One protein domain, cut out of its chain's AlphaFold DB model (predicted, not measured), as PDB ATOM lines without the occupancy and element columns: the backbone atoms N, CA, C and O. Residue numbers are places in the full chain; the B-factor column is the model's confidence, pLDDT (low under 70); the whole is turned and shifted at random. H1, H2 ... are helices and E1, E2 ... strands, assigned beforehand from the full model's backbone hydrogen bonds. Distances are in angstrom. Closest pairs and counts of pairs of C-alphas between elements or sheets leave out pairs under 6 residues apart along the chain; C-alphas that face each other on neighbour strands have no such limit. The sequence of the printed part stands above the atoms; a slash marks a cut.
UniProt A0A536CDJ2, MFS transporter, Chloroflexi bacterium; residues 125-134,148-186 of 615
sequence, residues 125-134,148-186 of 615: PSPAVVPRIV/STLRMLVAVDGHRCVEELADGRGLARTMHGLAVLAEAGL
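What this domain is: This is residues 125 to 134 and 148 to 186 of the 615 residues of the protein "MFS transporter" of Chloroflexi bacterium (UniProt A0A536CDJ2). The longest helix, H3, runs along the longest axis of a small rounded body; H1 crosses it nearly at a right angle, and the short H2 packs on its first residues, 171 to 175. A single short strand, E1, passes near the three helices. The printed part has 49 residues, with one named strand and three named helices in the order E1, H1, H2, H3, and is mostly helix. It is compact, with a radius of gyration of the C-alphas of 9.4 A and spans of 24 by 20 by 20 A.

Where its parts are: E1 is residues 130 to 133, 10.1 A long from C-alpha 130 at (9.258, 14.772, -3.953). It pairs with no named strand. H1 is residues 148 to 155, 10.6 A from first to last C-alpha, beginning at C-alpha 148 at (-2.112, 26.160, 6.028). H2 is residues 162 to 166, 6.1 A. H3 is residues 171 to 183, 18.2 A, ending at C-alpha 183 at (11.924, 30.024, -0.975).

How they stand to each other: H1 touches H3, with the closest C-alphas, those of Thr 149 and Gly 177, 5.1 A apart. Their lines stand about perpendicular, at 84 degrees. H2 touches H3 at residues 171 to 175 alone of H3; the closest C-alphas are those of Ala 166 and Thr 174, 5.6 A apart. H1 and H2 are close but not clearly touching, the closest C-alphas being those of Ala 155 and Leu 165, 7.3 A apart. The closest C-alphas of E1 and H2 are those of Val 130 and Val 162, 6.1 A apart. In H1, H2 and H3 every O i to N i+4 pair is within hydrogen-bond range.

The domain as a whole: The C-alphas farthest apart, those of Gly 168 and Gly 185, are 25.7 A apart. Residues 135 to 147 are not printed, and C-alphas 134 and 148 are 19.3 A apart across the cut. Of the links that are printed whole, H2 to H3 is tight and H1 to H2 is short. The mean pLDDT of the printed part is 81.9; residue 168 is under 70.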
ATOM      1  N   PRO A 125       9.307  22.566  -9.916       80.38
ATOM      2  CA  PRO A 125       9.308  22.407 -11.376       80.38
ATOM      3  C   PRO A 125       8.229  21.469 -11.924       80.38
ATOM      4  O   PRO A 125       7.895  21.528 -13.106       80.38
ATOM      5  N   SER A 126       7.721  20.549 -11.098       80.25
ATOM      6  CA  SER A 126       6.697  19.585 -11.498       80.25
ATOM      7  C   SER A 126       5.928  19.033 -10.288       80.25
ATOM      8  O   SER A 126       6.539  18.802  -9.240       80.25
ATOM      9  N   PRO A 127       4.624  18.714 -10.437       81.00
ATOM     10  CA  PRO A 127       3.846  17.955  -9.448       81.00
ATOM     11  C   PRO A 127       4.447  16.585  -9.083       81.00
ATOM     12  O   PRO A 127       4.171  16.041  -8.015       81.00
ATOM     13  N   ALA A 128       5.290  16.024  -9.956       78.25
ATOM     14  CA  ALA A 128       5.929  14.724  -9.751       78.25
ATOM     15  C   ALA A 128       7.167  14.778  -8.837       78.25
ATOM     16  O   ALA A 128       7.762  13.741  -8.541       78.25
ATOM     17  N   VAL A 129       7.597  15.968  -8.409       83.44
ATOM     18  CA  VAL A 129       8.748  16.104  -7.514       83.44
ATOM     19  C   VAL A 129       8.386  15.652  -6.097       83.44
ATOM     20  O   VAL A 129       7.260  15.832  -5.643       83.44
ATOM     21  N   VAL A 130       9.352  15.080  -5.381       86.31
ATOM     22  CA  VAL A 130       9.258  14.772  -3.953       86.31
ATOM     23  C   VAL A 130       9.911  15.903  -3.143       86.31
ATOM     24  O   VAL A 130      11.134  16.068  -3.226       86.31
ATOM     25  N   PRO A 131       9.138  16.695  -2.373       86.69
ATOM     26  CA  PRO A 131       9.699  17.699  -1.476       86.69
ATOM     27  C   PRO A 131      10.350  17.018  -0.268       86.69
ATOM     28  O   PRO A 131       9.815  16.056   0.282       86.69
ATOM     29  N   ARG A 132      11.503  17.526   0.165       85.62
ATOM     30  CA  ARG A 132      12.208  17.060   1.363       85.62
ATOM     31  C   ARG A 132      12.510  18.229   2.276       85.62
ATOM     32  O   ARG A 132      13.050  19.234   1.823       85.62
ATOM     33  N   ILE A 133      12.187  18.068   3.556       83.44
ATOM     34  CA  ILE A 133      12.597  19.018   4.587       83.44
ATOM     35  C   ILE A 133      14.113  18.951   4.694       83.44
ATOM     36  O   ILE A 133      14.689  17.869   4.817       83.44
ATOM     37  N   VAL A 134      14.749  20.109   4.588       80.25
ATOM     38  CA  VAL A 134      16.176  20.244   4.862       80.25
ATOM     39  C   VAL A 134      16.321  20.588   6.331       80.25
ATOM     40  O   VAL A 134      15.577  21.427   6.841       80.25
ATOM     41  N   SER A 148      -1.985  27.121   7.126       74.38
ATOM     42  CA  SER A 148      -2.112  26.160   6.028       74.38
ATOM     43  C   SER A 148      -0.741  25.712   5.525       74.38
ATOM     44  O   SER A 148      -0.506  24.510   5.400       74.38
ATOM     45  N   THR A 149       0.201  26.641   5.385       75.75
ATOM     46  CA  THR A 149       1.586  26.357   5.000       75.75
ATOM     47  C   THR A 149       2.326  25.579   6.100       75.75
ATOM     48  O   THR A 149       3.057  24.631   5.812       75.75
ATOM     49  N   LEU A 150       2.042  25.848   7.379       77.25
ATOM     50  CA  LEU A 150       2.590  25.068   8.498       77.25
ATOM     51  C   LEU A 150       2.062  23.618   8.521       77.25
ATOM     52  O   LEU A 150       2.817  22.678   8.767       77.25
ATOM     53  N   ARG A 151       0.783  23.401   8.180       79.06
ATOM     54  CA  ARG A 151       0.218  22.051   7.972       79.06
ATOM     55  C   ARG A 151       0.802  21.335   6.753       79.06
ATOM     56  O   ARG A 151       0.771  20.102   6.723       79.06
ATOM     57  N   MET A 152       1.269  22.073   5.748       81.06
ATOM     58  CA  MET A 152       1.985  21.498   4.608       81.06
ATOM     59  C   MET A 152       3.378  21.044   5.021       81.06
ATOM     60  O   MET A 152       3.731  19.910   4.723       81.06
ATOM     61  N   LEU A 153       4.106  21.852   5.796       81.00
ATOM     62  CA  LEU A 153       5.419  21.478   6.322       81.00
ATOM     63  C   LEU A 153       5.362  20.170   7.132       81.00
ATOM     64  O   LEU A 153       6.173  19.284   6.912       81.00
ATOM     65  N   VAL A 154       4.350  19.998   7.992       81.88
ATOM     66  CA  VAL A 154       4.135  18.746   8.755       81.88
ATOM     67  C   VAL A 154       3.772  17.555   7.854       81.88
ATOM     68  O   VAL A 154       4.008  16.405   8.218       81.88
ATOM     69  N   ALA A 155       3.170  17.802   6.689       82.62
ATOM     70  CA  ALA A 155       2.744  16.745   5.776       82.62
ATOM     71  C   ALA A 155       3.872  16.228   4.868       82.62
ATOM     72  O   ALA A 155       3.709  15.146   4.299       82.62
ATOM     73  N   VAL A 156       4.972  16.977   4.720       86.06
ATOM     74  CA  VAL A 156       6.132  16.581   3.912       86.06
ATOM     75  C   VAL A 156       6.925  15.502   4.649       86.06
ATOM     76  O   VAL A 156       7.535  15.756   5.681       86.06
ATOM     77  N   ASP A 157       6.944  14.294   4.090       80.56
ATOM     78  CA  ASP A 157       7.644  13.125   4.645       80.56
ATOM     79  C   ASP A 157       8.884  12.709   3.838       80.56
ATOM     80  O   ASP A 157       9.577  11.764   4.205       80.56
ATOM     81  N   GLY A 158       9.170  13.398   2.730       80.19
ATOM     82  CA  GLY A 158      10.294  13.086   1.849       80.19
ATOM     83  C   GLY A 158      10.115  11.849   0.966       80.19
ATOM     84  O   GLY A 158      11.074  11.455   0.287       80.19
ATOM     85  N   HIS A 159       8.918  11.253   0.957       77.44
ATOM     86  CA  HIS A 159       8.582  10.052   0.191       77.44
ATOM     87  C   HIS A 159       7.468  10.282  -0.828       77.44
ATOM     88  O   HIS A 159       7.557   9.743  -1.929       77.44
ATOM     89  N   ARG A 160       6.447  11.071  -0.477       79.25
ATOM     90  CA  ARG A 160       5.326  11.377  -1.372       79.25
ATOM     91  C   ARG A 160       5.660  12.506  -2.337       79.25
ATOM     92  O   ARG A 160       6.300  13.484  -1.950       79.25
ATOM     93  N   CYS A 161       5.214  12.391  -3.587       84.75
ATOM     94  CA  CYS A 161       5.324  13.500  -4.535       84.75
ATOM     95  C   CYS A 161       4.319  14.618  -4.205       84.75
ATOM     96  O   CYS A 161       3.364  14.420  -3.452       84.75
ATOM     97  N   VAL A 162       4.528  15.812  -4.767       84.31
ATOM     98  CA  VAL A 162       3.635  16.970  -4.581       84.31
ATOM     99  C   VAL A 162       2.186  16.631  -4.948       84.31
ATOM    100  O   VAL A 162       1.265  17.061  -4.258       84.31
ATOM    101  N   GLU A 163       1.982  15.814  -5.979       80.44
ATOM    102  CA  GLU A 163       0.664  15.338  -6.409       80.44
ATOM    103  C   GLU A 163      -0.020  14.444  -5.358       80.44
ATOM    104  O   GLU A 163      -1.184  14.657  -5.026       80.44
ATOM    105  N   GLU A 164       0.711  13.515  -4.742       80.19
ATOM    106  CA  GLU A 164       0.201  12.684  -3.640       80.19
ATOM    107  C   GLU A 164      -0.061  13.499  -2.364       80.19
ATOM    108  O   GLU A 164      -0.972  13.193  -1.593       80.19
ATOM    109  N   LEU A 165       0.723  14.555  -2.124       83.00
ATOM    110  CA  LEU A 165       0.501  15.490  -1.015       83.00
ATOM    111  C   LEU A 165      -0.709  16.402  -1.245       83.00
ATOM    112  O   LEU A 165      -1.291  16.906  -0.279       83.00
ATOM    113  N   ALA A 166      -1.082  16.619  -2.506       82.06
ATOM    114  CA  ALA A 166      -2.223  17.432  -2.894       82.06
ATOM    115  C   ALA A 166      -3.572  16.713  -2.760       82.06
ATOM    116  O   ALA A 166      -4.604  17.391  -2.786       82.06
ATOM    117  N   ASP A 167      -3.584  15.388  -2.574       77.12
ATOM    118  CA  ASP A 167      -4.818  14.613  -2.456       77.12
ATOM    119  C   ASP A 167      -5.703  15.140  -1.307       77.12
ATOM    120  O   ASP A 167      -5.290  15.256  -0.148       77.12
ATOM    121  N   GLY A 168      -6.922  15.559  -1.652       67.56
ATOM    122  CA  GLY A 168      -7.879  16.194  -0.739       67.56
ATOM    123  C   GLY A 168      -7.565  17.638  -0.302       67.56
ATOM    124  O   GLY A 168      -8.364  18.222   0.432       67.56
ATOM    125  N   ARG A 169      -6.446  18.242  -0.734       76.75
ATOM    126  CA  ARG A 169      -6.032  19.625  -0.382       76.75
ATOM    127  C   ARG A 169      -6.022  20.590  -1.573       76.75
ATOM    128  O   ARG A 169      -6.161  21.797  -1.372       76.75
ATOM    129  N   GLY A 170      -5.938  20.064  -2.790       83.25
ATOM    130  CA  GLY A 170      -5.893  20.817  -4.043       83.25
ATOM    131  C   GLY A 170      -4.459  21.110  -4.488       83.25
ATOM    132  O   GLY A 170      -3.638  21.587  -3.701       83.25
ATOM    133  N   LEU A 171      -4.155  20.815  -5.750       85.06
ATOM    134  CA  LEU A 171      -2.813  20.840  -6.323       85.06
ATOM    135  C   LEU A 171      -2.221  22.244  -6.331       85.06
ATOM    136  O   LEU A 171      -1.102  22.433  -5.854       85.06
ATOM    137  N   ALA A 172      -2.980  23.234  -6.801       84.06
ATOM    138  CA  ALA A 172      -2.503  24.610  -6.881       84.06
ATOM    139  C   ALA A 172      -2.125  25.169  -5.501       84.06
ATOM    140  O   ALA A 172      -1.042  25.732  -5.332       84.06
ATOM    141  N   ARG A 173      -2.965  24.931  -4.484       84.38
ATOM    142  CA  ARG A 173      -2.696  25.346  -3.095       84.38
ATOM    143  C   ARG A 173      -1.464  24.661  -2.517       84.38
ATOM    144  O   ARG A 173      -0.635  25.315  -1.890       84.38
ATOM    145  N   THR A 174      -1.335  23.357  -2.744       86.75
ATOM    146  CA  THR A 174      -0.184  22.575  -2.289       86.75
ATOM    147  C   THR A 174       1.112  23.058  -2.936       86.75
ATOM    148  O   THR A 174       2.095  23.268  -2.230       86.75
ATOM    149  N   MET A 175       1.116  23.310  -4.247       88.25
ATOM    150  CA  MET A 175       2.287  23.841  -4.951       88.25
ATOM    151  C   MET A 175       2.685  25.235  -4.456       88.25
ATOM    152  O   MET A 175       3.865  25.459  -4.207       88.25
ATOM    153  N   HIS A 176       1.726  26.140  -4.229       86.81
ATOM    154  CA  HIS A 176       2.007  27.466  -3.665       86.81
ATOM    155  C   HIS A 176       2.596  27.384  -2.253       86.81
ATOM    156  O   HIS A 176       3.619  28.006  -1.976       86.81
ATOM    157  N   GLY A 177       1.995  26.586  -1.364       85.94
ATOM    158  CA  GLY A 177       2.501  26.426   0.002       85.94
ATOM    159  C   GLY A 177       3.912  25.830   0.041       85.94
ATOM    160  O   GLY A 177       4.751  26.265   0.824       85.94
ATOM    161  N   LEU A 178       4.204  24.860  -0.833       87.50
ATOM    162  CA  LEU A 178       5.545  24.284  -0.944       87.50
ATOM    163  C   LEU A 178       6.552  25.251  -1.575       87.50
ATOM    164  O   LEU A 178       7.702  25.254  -1.147       87.50
ATOM    165  N   ALA A 179       6.139  26.087  -2.533       86.81
ATOM    166  CA  ALA A 179       6.997  27.120  -3.110       86.81
ATOM    167  C   ALA A 179       7.444  28.136  -2.046       86.81
ATOM    168  O   ALA A 179       8.639  28.381  -1.917       86.81
ATOM    169  N   VAL A 180       6.524  28.618  -1.198       85.69
ATOM    170  CA  VAL A 180       6.847  29.519  -0.071       85.69
ATOM    171  C   VAL A 180       7.853  28.879   0.895       85.69
ATOM    172  O   VAL A 180       8.798  29.524   1.344       85.69
ATOM    173  N   LEU A 181       7.680  27.592   1.211       85.62
ATOM    174  CA  LEU A 181       8.599  26.861   2.091       85.62
ATOM    175  C   LEU A 181       9.972  26.605   1.443       85.62
ATOM    176  O   LEU A 181      10.987  26.612   2.141       85.62
ATOM    177  N   ALA A 182      10.016  26.379   0.129       84.75
ATOM    178  CA  ALA A 182      11.255  26.227  -0.628       84.75
ATOM    179  C   ALA A 182      12.024  27.555  -0.731       84.75
ATOM    180  O   ALA A 182      13.228  27.573  -0.491       84.75
ATOM    181  N   GLU A 183      11.338  28.673  -0.988       82.25
ATOM    182  CA  GLU A 183      11.924  30.024  -0.975       82.25
ATOM    183  C   GLU A 183      12.478  30.401   0.405       82.25
ATOM    184  O   GLU A 183      13.533  31.024   0.508       82.25
ATOM    185  N   ALA A 184      11.816  29.957   1.477       78.94
ATOM    186  CA  ALA A 184      12.300  30.112   2.847       78.94
ATOM    187  C   ALA A 184      13.493  29.197   3.203       78.94
ATOM    188  O   ALA A 184      13.977  29.236   4.335       78.94
ATOM    189  N   GLY A 185      13.954  28.347   2.276       76.25
ATOM    190  CA  GLY A 185      15.070  27.420   2.482       76.25
ATOM    191  C   GLY A 185      14.752  26.227   3.390       76.25
ATOM    192  O   GLY A 185      15.670  25.542   3.837       76.25
ATOM    193  N   LEU A 186      13.471  25.966   3.679       81.12
ATOM    194  CA  LEU A 186      13.029  24.851   4.530       81.12
ATOM    195  C   LEU A 186      12.817  23.551   3.744       81.12
ATOM    196  O   LEU A 186      12.767  22.471   4.335       81.12
TER     197      LEU A 186